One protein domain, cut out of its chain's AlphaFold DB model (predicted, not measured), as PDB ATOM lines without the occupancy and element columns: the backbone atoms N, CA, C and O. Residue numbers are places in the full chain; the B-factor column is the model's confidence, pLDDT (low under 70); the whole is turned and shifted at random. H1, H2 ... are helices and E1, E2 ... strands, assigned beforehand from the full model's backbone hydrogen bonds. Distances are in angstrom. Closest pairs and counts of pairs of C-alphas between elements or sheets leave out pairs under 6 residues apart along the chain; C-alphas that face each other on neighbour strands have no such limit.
ATOM      1  N   LEU A  15     232.576 267.495 340.756       54.56
ATOM      2  CA  LEU A  15     231.336 267.854 340.070       54.56
ATOM      3  C   LEU A  15     231.425 269.289 339.561       54.56
ATOM      4  O   LEU A  15     231.858 270.176 340.300       54.56
ATOM      5  N   VAL A  16     230.958 269.522 338.337       52.31
ATOM      6  CA  VAL A  16     230.689 270.868 337.814       52.31
ATOM      7  C   VAL A  16     229.195 271.080 337.799       52.31
ATOM      8  O   VAL A  16     228.476 270.259 337.247       52.31
ATOM      9  N   VAL A  17     228.740 272.189 338.372       51.28
ATOM     10  CA  VAL A  17     227.334 272.588 338.359       51.28
ATOM     11  C   VAL A  17     227.210 273.854 337.524       51.28
ATOM     12  O   VAL A  17     227.762 274.892 337.885       51.28
ATOM     13  N   ILE A  18     226.474 273.770 336.422       49.91
ATOM     14  CA  ILE A  18     226.191 274.885 335.524       49.91
ATOM     15  C   ILE A  18     224.714 275.248 335.690       49.91
ATOM     16  O   ILE A  18     223.852 274.464 335.287       49.91
ATOM     17  N   PRO A  19     224.385 276.403 336.289       46.66
ATOM     18  CA  PRO A  19     222.997 276.783 336.494       46.66
ATOM     19  C   PRO A  19     222.322 277.148 335.166       46.66
ATOM     20  O   PRO A  19     222.959 277.677 334.255       46.66
ATOM     21  N   SER A  20     221.015 276.916 335.057       52.59
ATOM     22  CA  SER A  20     220.268 277.092 333.801       52.59
ATOM     23  C   SER A  20     220.330 278.510 333.226       52.59
ATOM     24  O   SER A  20     220.410 278.667 332.014       52.59
ATOM     25  N   HIS A  21     220.389 279.544 334.070       53.66
ATOM     26  CA  HIS A  21     220.520 280.939 333.625       53.66
ATOM     27  C   HIS A  21     221.873 281.268 332.968       53.66
ATOM     28  O   HIS A  21     221.994 282.309 332.323       53.66
ATOM     29  N   ALA A  22     222.890 280.417 333.143       43.66
ATOM     30  CA  ALA A  22     224.190 280.552 332.490       43.66
ATOM     31  C   ALA A  22     224.242 279.848 331.121       43.66
ATOM     32  O   ALA A  22     225.218 280.013 330.393       43.66
ATOM     33  N   LEU A  23     223.208 279.075 330.772       47.00
ATOM     34  CA  LEU A  23     223.119 278.319 329.528       47.00
ATOM     35  C   LEU A  23     222.236 279.064 328.525       47.00
ATOM     36  O   LEU A  23     221.120 279.483 328.834       47.00
ATOM     37  N   ARG A  24     222.728 279.210 327.296       52.31
ATOM     38  CA  ARG A  24     221.934 279.682 326.158       52.31
ATOM     39  C   ARG A  24     221.096 278.543 325.588       52.31
ATOM     40  O   ARG A  24     221.338 277.362 325.859       52.31
ATOM     41  N   ASP A  25     220.146 278.896 324.729       55.41
ATOM     42  CA  ASP A  25     219.338 277.924 323.997       55.41
ATOM     43  C   ASP A  25     220.221 276.840 323.356       55.41
ATOM     44  O   ASP A  25     221.163 277.138 322.619       55.41
ATOM     45  N   ARG A  26     219.896 275.569 323.636       63.94
ATOM     46  CA  ARG A  26     220.596 274.355 323.156       63.94
ATOM     47  C   ARG A  26     222.031 274.145 323.659       63.94
ATOM     48  O   ARG A  26     222.618 273.106 323.361       63.94
ATOM     49  N   GLU A  27     222.589 275.060 324.446       58.59
ATOM     50  CA  GLU A  27     223.955 274.936 324.972       58.59
ATOM     51  C   GLU A  27     224.088 273.737 325.918       58.59
ATOM     52  O   GLU A  27     225.056 272.986 325.830       58.59
ATOM     53  N   ALA A  28     223.060 273.477 326.734       62.50
ATOM     54  CA  ALA A  28     222.990 272.295 327.592       62.50
ATOM     55  C   ALA A  28     223.125 270.991 326.789       62.50
ATOM     56  O   ALA A  28     223.941 270.132 327.111       62.50
ATOM     57  N   THR A  29     222.360 270.866 325.703       71.12
ATOM     58  CA  THR A  29     222.373 269.699 324.813       71.12
ATOM     59  C   THR A  29     223.744 269.503 324.171       71.12
ATOM     60  O   THR A  29     224.260 268.388 324.161       71.12
ATOM     61  N   TYR A  30     224.367 270.583 323.687       63.81
ATOM     62  CA  TYR A  30     225.716 270.531 323.118       63.81
ATOM     63  C   TYR A  30     226.753 270.055 324.144       63.81
ATOM     64  O   TYR A  30     227.547 269.160 323.847       63.81
ATOM     65  N   LEU A  31     226.719 270.610 325.359       58.50
ATOM     66  CA  LEU A  31     227.623 270.222 326.441       58.50
ATOM     67  C   LEU A  31     227.432 268.756 326.841       58.50
ATOM     68  O   LEU A  31     228.420 268.049 327.003       58.50
ATOM     69  N   ILE A  32     226.186 268.278 326.912       69.44
ATOM     70  CA  ILE A  32     225.870 266.868 327.174       69.44
ATOM     71  C   ILE A  32     226.468 265.964 326.090       69.44
ATOM     72  O   ILE A  32     227.220 265.049 326.408       69.44
ATOM     73  N   PHE A  33     226.192 266.217 324.807       67.62
ATOM     74  CA  PHE A  33     226.705 265.364 323.727       67.62
ATOM     75  C   PHE A  33     228.221 265.328 323.649       67.62
ATOM     76  O   PHE A  33     228.798 264.293 323.312       67.62
ATOM     77  N   ARG A  34     228.854 266.455 323.958       60.25
ATOM     78  CA  ARG A  34     230.302 266.557 324.013       60.25
ATOM     79  C   ARG A  34     230.885 265.814 325.208       60.25
ATOM     80  O   ARG A  34     231.854 265.086 325.045       60.25
ATOM     81  N   HIS A  35     230.288 265.958 326.389       68.56
ATOM     82  CA  HIS A  35     230.728 265.239 327.585       68.56
ATOM     83  C   HIS A  35     230.647 263.718 327.386       68.56
ATOM     84  O   HIS A  35     231.479 262.968 327.879       68.56
ATOM     85  N   LEU A  36     229.692 263.274 326.565       69.81
ATOM     86  CA  LEU A  36     229.508 261.879 326.173       69.81
ATOM     87  C   LEU A  36     230.320 261.468 324.933       69.81
ATOM     88  O   LEU A  36     230.084 260.394 324.380       69.81
ATOM     89  N   GLU A  37     231.243 262.300 324.438       66.06
ATOM     90  CA  GLU A  37     231.916 262.046 323.161       66.06
ATOM     91  C   GLU A  37     232.721 260.738 323.175       66.06
ATOM     92  O   GLU A  37     232.701 259.995 322.192       66.06
ATOM     93  N   ASN A  38     233.358 260.449 324.312       65.12
ATOM     94  CA  ASN A  38     234.175 259.256 324.539       65.12
ATOM     95  C   ASN A  38     233.442 258.154 325.318       65.12
ATOM     96  O   ASN A  38     234.027 257.108 325.596       65.12
ATOM     97  N   GLU A  39     232.177 258.381 325.673       71.94
ATOM     98  CA  GLU A  39     231.386 257.408 326.415       71.94
ATOM     99  C   GLU A  39     230.935 256.265 325.508       71.94
ATOM    100  O   GLU A  39     230.509 256.458 324.363       71.94
ATOM    101  N   GLN A  40     231.020 255.046 326.037       83.00
ATOM    102  CA  GLN A  40     230.567 253.864 325.319       83.00
ATOM    103  C   GLN A  40     229.068 253.678 325.533       83.00
ATOM    104  O   GLN A  40     228.582 253.560 326.654       83.00
ATOM    105  N   PHE A  41     228.328 253.622 324.430       83.38
ATOM    106  CA  PHE A  41     226.945 253.169 324.455       83.38
ATOM    107  C   PHE A  41     226.907 251.638 324.635       83.38
ATOM    108  O   PHE A  41     227.764 250.940 324.090       83.38
ATOM    109  N   PRO A  42     225.891 251.089 325.323       90.19
ATOM    110  CA  PRO A  42     224.672 251.767 325.745       90.19
ATOM    111  C   PRO A  42     224.800 252.543 327.064       90.19
ATOM    112  O   PRO A  42     225.417 252.080 328.015       90.19
ATOM    113  N   LEU A  43     224.120 253.688 327.133       89.75
ATOM    114  CA  LEU A  43     223.971 254.476 328.358       89.75
ATOM    115  C   LEU A  43     222.636 254.166 329.031       89.75
ATOM    116  O   LEU A  43     221.647 253.840 328.367       89.75
ATOM    117  N   LEU A  44     222.582 254.305 330.350       90.75
ATOM    118  CA  LEU A  44     221.339 254.259 331.105       90.75
ATOM    119  C   LEU A  44     220.853 255.687 331.343       90.75
ATOM    120  O   LEU A  44     221.576 256.499 331.918       90.75
ATOM    121  N   ILE A  45     219.627 255.989 330.926       90.94
ATOM    122  CA  ILE A  45     218.944 257.221 331.313       90.94
ATOM    123  C   ILE A  45     217.910 256.896 332.387       90.94
ATOM    124  O   ILE A  45     217.055 256.025 332.212       90.94
ATOM    125  N   GLU A  46     217.999 257.589 333.511       89.88
ATOM    126  CA  GLU A  46     216.988 257.601 334.557       89.88
ATOM    127  C   GLU A  46     216.259 258.939 334.488       89.88
ATOM    128  O   GLU A  46     216.881 260.000 334.534       89.88
ATOM    129  N   ARG A  47     214.934 258.894 334.399       88.94
ATOM    130  CA  ARG A  47     214.090 260.072 334.586       88.94
ATOM    131  C   ARG A  47     213.502 260.021 335.977       88.94
ATOM    132  O   ARG A  47     212.902 259.019 336.381       88.94
ATOM    133  N   LYS A  48     213.675 261.114 336.700       85.94
ATOM    134  CA  LYS A  48     213.208 261.281 338.067       85.94
ATOM    135  C   LYS A  48     212.358 262.534 338.167       85.94
ATOM    136  O   LYS A  48     212.520 263.470 337.387       85.94
ATOM    137  N   ARG A  49     211.448 262.557 339.132       81.94
ATOM    138  CA  ARG A  49     210.633 263.725 339.444       81.94
ATOM    139  C   ARG A  49     211.068 264.291 340.784       81.94
ATOM    140  O   ARG A  49     211.187 263.567 341.767       81.94
ATOM    141  N   THR A  50     211.261 265.597 340.814       69.50
ATOM    142  CA  THR A  50     211.563 266.331 342.037       69.50
ATOM    143  C   THR A  50     210.300 266.408 342.887       69.50
ATOM    144  O   THR A  50     209.287 266.971 342.457       69.50
ATOM    145  N   VAL A  51     210.342 265.863 344.101       65.00
ATOM    146  CA  VAL A  51     209.268 266.013 345.082       65.00
ATOM    147  C   VAL A  51     209.465 267.364 345.763       65.00
ATOM    148  O   VAL A  51     210.392 267.570 346.543       65.00
ATOM    149  N   LYS A  52     208.614 268.341 345.425       54.31
ATOM    150  CA  LYS A  52     208.650 269.672 346.045       54.31
ATOM    151  C   LYS A  52     208.261 269.572 347.521       54.31
ATOM    152  O   LYS A  52     207.085 269.677 347.863       54.31
ATOM    153  N   ASP A  53     209.247 269.449 348.405       47.12
ATOM    154  CA  ASP A  53     209.022 269.672 349.828       47.12
ATOM    155  C   ASP A  53     208.824 271.179 350.066       47.12
ATOM    156  O   ASP A  53     209.756 271.988 350.035       47.12
ATOM    157  N   SER A  54     207.564 271.571 350.269       44.09
ATOM    158  CA  SER A  54     207.111 272.960 350.447       44.09
ATOM    159  C   SER A  54     207.826 273.750 351.562       44.09
ATOM    160  O   SER A  54     207.645 274.965 351.657       44.09
ATOM    161  N   LYS A  62     222.482 269.663 347.482       38.31
ATOM    162  CA  LYS A  62     222.480 268.424 348.253       38.31
ATOM    163  C   LYS A  62     221.061 268.162 348.757       38.31
ATOM    164  O   LYS A  62     220.517 268.994 349.476       38.31
ATOM    165  N   SER A  63     220.517 267.007 348.376       45.00
ATOM    166  CA  SER A  63     219.237 266.414 348.791       45.00
ATOM    167  C   SER A  63     217.958 267.139 348.342       45.00
ATOM    168  O   SER A  63     217.251 267.723 349.165       45.00
ATOM    169  N   GLN A  64     217.622 267.038 347.054       52.97
ATOM    170  CA  GLN A  64     216.216 267.007 346.643       52.97
ATOM    171  C   GLN A  64     215.712 265.560 346.782       52.97
ATOM    172  O   GLN A  64     216.446 264.621 346.471       52.97
ATOM    173  N   GLU A  65     214.497 265.365 347.302       53.25
ATOM    174  CA  GLU A  65     213.854 264.048 347.260       53.25
ATOM    175  C   GLU A  65     213.411 263.792 345.820       53.25
ATOM    176  O   GLU A  65     212.557 264.492 345.276       53.25
ATOM    177  N   GLU A  66     214.055 262.823 345.180       63.25
ATOM    178  CA  GLU A  66     213.776 262.429 343.807       63.25
ATOM    179  C   GLU A  66     212.976 261.129 343.820       63.25
ATOM    180  O   GLU A  66     213.434 260.112 344.346       63.25
ATOM    181  N   GLU A  67     211.799 261.141 343.206       66.44
ATOM    182  CA  GLU A  67     211.051 259.920 342.942       66.44
ATOM    183  C   GLU A  67     211.455 259.385 341.569       66.44
ATOM    184  O   GLU A  67     211.415 260.097 340.560       66.44
ATOM    185  N   HIS A  68     211.902 258.132 341.530       68.88
ATOM    186  CA  HIS A  68     212.240 257.468 340.277       68.88
ATOM    187  C   HIS A  68     210.975 257.264 339.435       68.88
ATOM    188  O   HIS A  68     209.969 256.774 339.943       68.88
ATOM    189  N   VAL A  69     211.020 257.659 338.158       75.12
ATOM    190  CA  VAL A  69     209.861 257.572 337.255       75.12
ATOM    191  C   VAL A  69     210.080 256.489 336.209       75.12
ATOM    192  O   VAL A  69     209.261 255.585 336.068       75.12
ATOM    193  N   THR A  70     211.172 256.574 335.448       83.12
ATOM    194  CA  THR A  70     211.488 255.588 334.407       83.12
ATOM    195  C   THR A  70     212.987 255.391 334.255       83.12
ATOM    196  O   THR A  70     213.788 256.276 334.552       83.12
ATOM    197  N   THR A  71     213.354 254.219 333.744       86.38
ATOM    198  CA  THR A  71     214.712 253.907 333.302       86.38
ATOM    199  C   THR A  71     214.655 253.412 331.867       86.38
ATOM    200  O   THR A  71     213.818 252.569 331.537       86.38
ATOM    201  N   LYS A  72     215.554 253.901 331.015       89.88
ATOM    202  CA  LYS A  72     215.660 253.478 329.619       89.88
ATOM    203  C   LYS A  72     217.120 253.267 329.239       89.88
ATOM    204  O   LYS A  72     218.009 253.985 329.684       89.88
ATOM    205  N   THR A  73     217.371 252.269 328.401       91.56
ATOM    206  CA  THR A  73     218.691 252.046 327.807       91.56
ATOM    207  C   THR A  73     218.775 252.790 326.482       91.56
ATOM    208  O   THR A  73     217.992 252.531 325.564       91.56
ATOM    209  N   ILE A  74     219.732 253.700 326.378       91.56
ATOM    210  CA  ILE A  74     220.019 254.495 325.192       91.56
ATOM    211  C   ILE A  74     221.147 253.823 324.426       91.56
ATOM    212  O   ILE A  74     222.227 253.608 324.964       91.56
ATOM    213  N   LYS A  75     220.891 253.459 323.168       90.19
ATOM    214  CA  LYS A  75     221.840 252.676 322.358       90.19
ATOM    215  C   LYS A  75     222.752 253.531 321.480       90.19
ATOM    216  O   LYS A  75     223.751 253.021 320.988       90.19
ATOM    217  N   ASN A  76     222.392 254.790 321.241       87.62
ATOM    218  CA  ASN A  76     223.137 255.714 320.394       87.62
ATOM    219  C   ASN A  76     222.766 257.179 320.700       87.62
ATOM    220  O   ASN A  76     221.849 257.456 321.477       87.62
ATOM    221  N   ARG A  77     223.482 258.115 320.069       82.19
ATOM    222  CA  ARG A  77     223.318 259.564 320.274       82.19
ATOM    223  C   ARG A  77     221.975 260.111 319.779       82.19
ATOM    224  O   ARG A  77     221.387 260.942 320.457       82.19
ATOM    225  N   GLU A  78     221.465 259.625 318.651       85.94
ATOM    226  CA  GLU A  78     220.173 260.069 318.094       85.94
ATOM    227  C   GLU A  78     219.020 259.783 319.062       85.94
ATOM    228  O   GLU A  78     218.175 260.635 319.334       85.94
ATOM    229  N   MET A  79     219.028 258.586 319.652       89.12
ATOM    230  CA  MET A  79     218.061 258.198 320.669       89.12
ATOM    231  C   MET A  79     218.206 259.056 321.929       89.12
ATOM    232  O   MET A  79     217.193 259.404 322.525       89.12
ATOM    233  N   LEU A  80     219.433 259.435 322.311       87.12
ATOM    234  CA  LEU A  80     219.655 260.330 323.446       87.12
ATOM    235  C   LEU A  80     219.026 261.707 323.222       87.12
ATOM    236  O   LEU A  80     218.386 262.222 324.130       87.12
ATOM    237  N   GLU A  81     219.176 262.295 322.033       85.56
ATOM    238  CA  GLU A  81     218.718 263.665 321.752       85.56
ATOM    239  C   GLU A  81     217.224 263.823 322.023       85.56
ATOM    240  O   GLU A  81     216.797 264.755 322.706       85.56
ATOM    241  N   SER A  82     216.442 262.839 321.571       85.56
ATOM    242  CA  SER A  82     214.996 262.795 321.792       85.56
ATOM    243  C   SER A  82     214.601 262.708 323.272       85.56
ATOM    244  O   SER A  82     213.501 263.107 323.648       85.56
ATOM    245  N   GLU A  83     215.510 262.240 324.127       88.31
ATOM    246  CA  GLU A  83     215.274 262.002 325.549       88.31
ATOM    247  C   GLU A  83     215.756 263.153 326.437       88.31
ATOM    248  O   GLU A  83     215.382 263.189 327.609       88.31
ATOM    249  N   LEU A  84     216.524 264.113 325.902       87.31
ATOM    250  CA  LEU A  84     217.041 265.277 326.639       87.31
ATOM    251  C   LEU A  84     216.016 266.408 326.817       87.31
ATOM    252  O   LEU A  84     216.327 267.438 327.412       87.31
ATOM    253  N   THR A  85     214.789 266.231 326.328       87.44
ATOM    254  CA  THR A  85     213.710 267.195 326.565       87.44
ATOM    255  C   THR A  85     213.180 267.047 327.989       87.44
ATOM    256  O   THR A  85     212.634 265.996 328.344       87.44
ATOM    257  N   LEU A  86     213.326 268.106 328.786       82.81
ATOM    258  CA  LEU A  86     212.873 268.163 330.173       82.81
ATOM    259  C   LEU A  86     211.400 268.563 330.284       82.81
ATOM    260  O   LEU A  86     210.943 269.529 329.673       82.81
ATOM    261  N   SER A  87     210.681 267.853 331.146       83.25
ATOM    262  CA  SER A  87     209.386 268.268 331.684       83.25
ATOM    263  C   SER A  87     209.575 269.068 332.981       83.25
ATOM    264  O   SER A  87     210.628 269.013 333.616       83.25
ATOM    265  N   SER A  88     208.549 269.797 333.430       78.38
ATOM    266  CA  SER A  88     208.639 270.551 334.693       78.38
ATOM    267  C   SER A  88     208.881 269.629 335.895       78.38
ATOM    268  O   SER A  88     208.192 268.614 336.058       78.38
ATOM    269  N   ASN A  89     209.799 270.034 336.780       80.00
ATOM    270  CA  ASN A  89     210.263 269.264 337.941       80.00
ATOM    271  C   ASN A  89     210.898 267.907 337.581       80.00
ATOM    272  O   ASN A  89     210.940 267.012 338.426       80.00
ATOM    273  N   GLU A  90     211.355 267.720 336.345       84.81
ATOM    274  CA  GLU A  90     212.055 266.511 335.919       84.81
ATOM    275  C   GLU A  90     213.570 266.660 336.101       84.81
ATOM    276  O   GLU A  90     214.144 267.725 335.866       84.81
ATOM    277  N   VAL A  91     214.209 265.565 336.503       86.19
ATOM    278  CA  VAL A  91     215.661 265.405 336.503       86.19
ATOM    279  C   VAL A  91     215.986 264.211 335.622       86.19
ATOM    280  O   VAL A  91     215.531 263.091 335.866       86.19
ATOM    281  N   ILE A  92     216.785 264.451 334.594       89.94
ATOM    282  CA  ILE A  92     217.412 263.414 333.789       89.94
ATOM    283  C   ILE A  92     218.752 263.088 334.430       89.94
ATOM    284  O   ILE A  92     219.550 263.980 334.690       89.94
ATOM    285  N   VAL A  93     219.024 261.810 334.655       89.56
ATOM    286  CA  VAL A  93     220.320 261.320 335.115       89.56
ATOM    287  C   VAL A  93     220.852 260.342 334.082       89.56
ATOM    288  O   VAL A  93     220.176 259.372 333.744       89.56
ATOM    289  N   LEU A  94     222.062 260.589 333.587       88.75
ATOM    290  CA  LEU A  94     222.761 259.654 332.713       88.75
ATOM    291  C   LEU A  94     223.817 258.897 333.500       88.75
ATOM    292  O   LEU A  94     224.587 259.472 334.276       88.75
ATOM    293  N   ARG A  95     223.848 257.589 333.269       86.12
ATOM    294  CA  ARG A  95     224.829 256.677 333.836       86.12
ATOM    295  C   ARG A  95     225.470 255.840 332.739       86.12
ATOM    296  O   ARG A  95     224.795 255.418 331.795       86.12
ATOM    297  N   GLY A  96     226.760 255.585 332.904       81.94
ATOM    298  CA  GLY A  96     227.465 254.533 332.181       81.94
ATOM    299  C   GLY A  96     227.143 253.167 332.784       81.94
ATOM    300  O   GLY A  96     226.204 253.029 333.573       81.94
ATOM    301  N   GLU A  97     227.944 252.148 332.465       70.50
ATOM    302  CA  GLU A  97     227.714 250.779 332.954       70.50
ATOM    303  C   GLU A  97     227.573 250.692 334.482       70.50
ATOM    304  O   GLU A  97     226.810 249.854 334.969       70.50
ATOM    305  N   ARG A  98     228.283 251.539 335.249       59.25
ATOM    306  CA  ARG A  98     228.194 251.586 336.725       59.25
ATOM    307  C   ARG A  98     228.346 252.967 337.362       59.25
ATOM    308  O   ARG A  98     228.097 253.088 338.560       59.25
ATOM    309  N   ASP A  99     228.678 253.997 336.589       74.31
ATOM    310  CA  ASP A  99     229.016 255.316 337.125       74.31
ATOM    311  C   ASP A  99     227.987 256.375 336.725       74.31
ATOM    312  O   ASP A  99     227.427 256.353 335.629       74.31
ATOM    313  N   TRP A 100     227.698 257.290 337.652       80.62
ATOM    314  CA  TRP A 100     226.940 258.506 337.355       80.62
ATOM    315  C   TRP A 100     227.802 259.419 336.488       80.62
ATOM    316  O   TRP A 100     228.910 259.719 336.908       80.62
ATOM    317  N   ILE A 101     227.286 259.855 335.336       80.44
ATOM    318  CA  ILE A 101     228.014 260.708 334.384       80.44
ATOM    319  C   ILE A 101     227.545 262.159 334.499       80.44
ATOM    320  O   ILE A 101     228.346 263.083 334.606       80.44
ATOM    321  N   LEU A 102     226.230 262.378 334.459       82.88
ATOM    322  CA  LEU A 102     225.660 263.717 334.571       82.88
ATOM    323  C   LEU A 102     224.213 263.698 335.057       82.88
ATOM    324  O   LEU A 102     223.524 262.675 335.000       82.88
ATOM    325  N   SER A 103     223.736 264.862 335.490       83.69
ATOM    326  CA  SER A 103     222.321 265.142 335.714       83.69
ATOM    327  C   SER A 103     221.908 266.458 335.063       83.69
ATOM    328  O   SER A 103     222.675 267.416 335.029       83.69
ATOM    329  N   TYR A 104     220.690 266.511 334.541       85.75
ATOM    330  CA  TYR A 104     220.132 267.668 333.854       85.75
ATOM    331  C   TYR A 104     218.706 267.928 334.345       85.75
ATOM    332  O   TYR A 104     217.887 267.012 334.371       85.75
ATOM    333  N   SER A 105     218.414 269.158 334.761       83.31
ATOM    334  CA  SER A 105     217.105 269.583 335.269       83.31
ATOM    335  C   SER A 105     216.795 271.031 334.879       83.31
ATOM    336  O   SER A 105     217.602 271.710 334.241       83.31
ATOM    337  N   GLU A 106     215.621 271.528 335.280       75.50
ATOM    338  CA  GLU A 106     215.239 272.940 335.106       75.50
ATOM    339  C   GLU A 106     216.201 273.921 335.806       75.50
ATOM    340  O   GLU A 106     216.370 275.062 335.366       75.50
ATOM    341  N   ASP A 107     216.886 273.458 336.854       64.25
ATOM    342  CA  ASP A 107     217.848 274.254 337.616       64.25
ATOM    343  C   ASP A 107     219.224 274.329 336.933       64.25
ATOM    344  O   ASP A 107     219.990 275.260 337.195       64.25
ATOM    345  N   GLY A 108     219.549 273.389 336.035       64.12
ATOM    346  CA  GLY A 108     220.824 273.375 335.319       64.12
ATOM    347  C   GLY A 108     221.376 271.986 334.996       64.12
ATOM    348  O   GLY A 108     220.673 270.977 335.028       64.12
ATOM    349  N   LEU A 109     222.665 271.951 334.661       64.88
ATOM    350  CA  LEU A 109     223.424 270.765 334.266       64.88
ATOM    351  C   LEU A 109     224.524 270.489 335.297       64.88
ATOM    352  O   LEU A 109     225.311 271.377 335.609       64.88
ATOM    353  N   THR A 110     224.602 269.263 335.804       64.00
ATOM    354  CA  THR A 110     225.705 268.802 336.657       64.00
ATOM    355  C   THR A 110     226.497 267.726 335.930       64.00
ATOM    356  O   THR A 110     225.912 266.732 335.513       64.00
ATOM    357  N   LEU A 111     227.809 267.904 335.790       64.06
ATOM    358  CA  LEU A 111     228.712 266.998 335.070       64.06
ATOM    359  C   LEU A 111     229.729 266.362 336.020       64.06
ATOM    360  O   LEU A 111     230.187 267.008 336.967       64.06
ATOM    361  N   GLN A 112     230.108 265.115 335.745       64.00
ATOM    362  CA  GLN A 112     231.199 264.426 336.425       64.00
ATOM    363  C   GLN A 112     232.550 264.919 335.901       64.00
ATOM    364  O   GLN A 112     232.862 264.810 334.722       64.00
ATOM    365  N   GLY A 113     233.384 265.451 336.788       52.16
ATOM    366  CA  GLY A 113     234.767 265.800 336.497       52.16
ATOM    367  C   GLY A 113     235.715 264.648 336.822       52.16
ATOM    368  O   GLY A 113     235.597 263.998 337.864       52.16
ATOM    369  N   ASN A 114     236.711 264.438 335.962       42.06
ATOM    370  CA  ASN A 114     237.852 263.591 336.284       42.06
ATOM    371  C   ASN A 114     238.977 264.444 336.870       42.06
ATOM    372  O   ASN A 114     239.449 265.394 336.249       42.06
TER     373      ASN A 114
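What this domain is: This is residues 15 to 54 and 62 to 114 of the 238 residues of an uncharacterized protein of Exiguobacterium sp. (strain ATCC BAA-1283 / AT1b) (UniProt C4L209). The domain is one twisted sheet of six strands, with two short helices, H1 and H2, over one face and no named helix over the other. H1 covers E6 and, only just, E5 towards one edge of the sheet, while H2 covers E2 towards the other. The printed part has 93 residues, with elements in the order E1, H1, E2, E3, H2, E4, E5, E6; the sheet, of order E1, E6, E5, E4, E2, E3, is antiparallel throughout, and the class is mixed, helices and strands. The whole is compact, with a radius of gyration of the C-alphas of 12.7 A, and spans 39 by 28 by 26 A.

How they stand to each other: E1, residues 15 to 19, is an edge strand of the sheet, antiparallel to E6, residues 108 to 113, with N 18 and O 109 at 2.8 A. E6 forms a hairpin with E5, residues 100 to 105, where N 110 and O 103 are 2.8 A apart. E5 forms a hairpin with E4, residues 90 to 95, with N 104 and O 92 at 2.8 A; E4, E5 and E6 are a meander, each strand the antiparallel neighbour of the one before. E4 is antiparallel to E2, residues 43 to 51, with N 46 and O 93 at 2.8 A. E2 is antiparallel to the other edge strand, E3, residues 65 to 74, with N 45 and O 72 at 2.9 A; E3 bends by 60 degrees at residue 69. H1, residues 27 to 35, is on the sheet at a height of 9.8 A, along the strands at 18 degrees to E6 on the local plane; the closest C-alphas of H1 and E6 are those of Ala 28 and Leu 109, 6.9 A apart. H2, residues 77 to 83, is on the same face at a height of 9.7 A, along the strands at 15 degrees to E2 on the local plane. E3, H2 and E4 make a split strand-helix-strand unit, two strands running the same way with E2 between them, and its crossover is right-handed. H1 and H2 are close but not clearly touching, the C-alphas of Phe 33 and Arg 77 being closest at 7.6 A, at a steep tilt of 40 degrees, opposite ways. In H1 every O i to N i+4 pair is within hydrogen-bond range; in H2 1 of 3 is, beside 3 of 4 O i to N i+3 pairs.

Where its parts are: E1 begins at C-alpha 15, (231.336, 267.854, 340.070), and is 12.7 A long; H1 measures 12.1 A. E2 runs 25.1 A from C-alpha 43, (223.971, 254.476, 328.358), and E3 24.8 A; H2 measures 9.9 A. E4, E5 and E6 measure 16.3, 15.0 and 15.9 A, and E6 ends at C-alpha 113, (234.767, 265.800, 336.497).

The domain as a whole: The two C-alphas farthest apart, those of Asn 38 and Ser 54, are 39.9 A apart. Residues 55 to 61, in the link from E2 to E3, are not printed, and C-alphas 54 and 62 are 16.2 A apart across this cut. Of the links that are printed whole, none is long. The mean pLDDT of the printed part is 71.8; 44 residues are under 70, among them residues 15 to 28, 62 to 68 and 107 to 114.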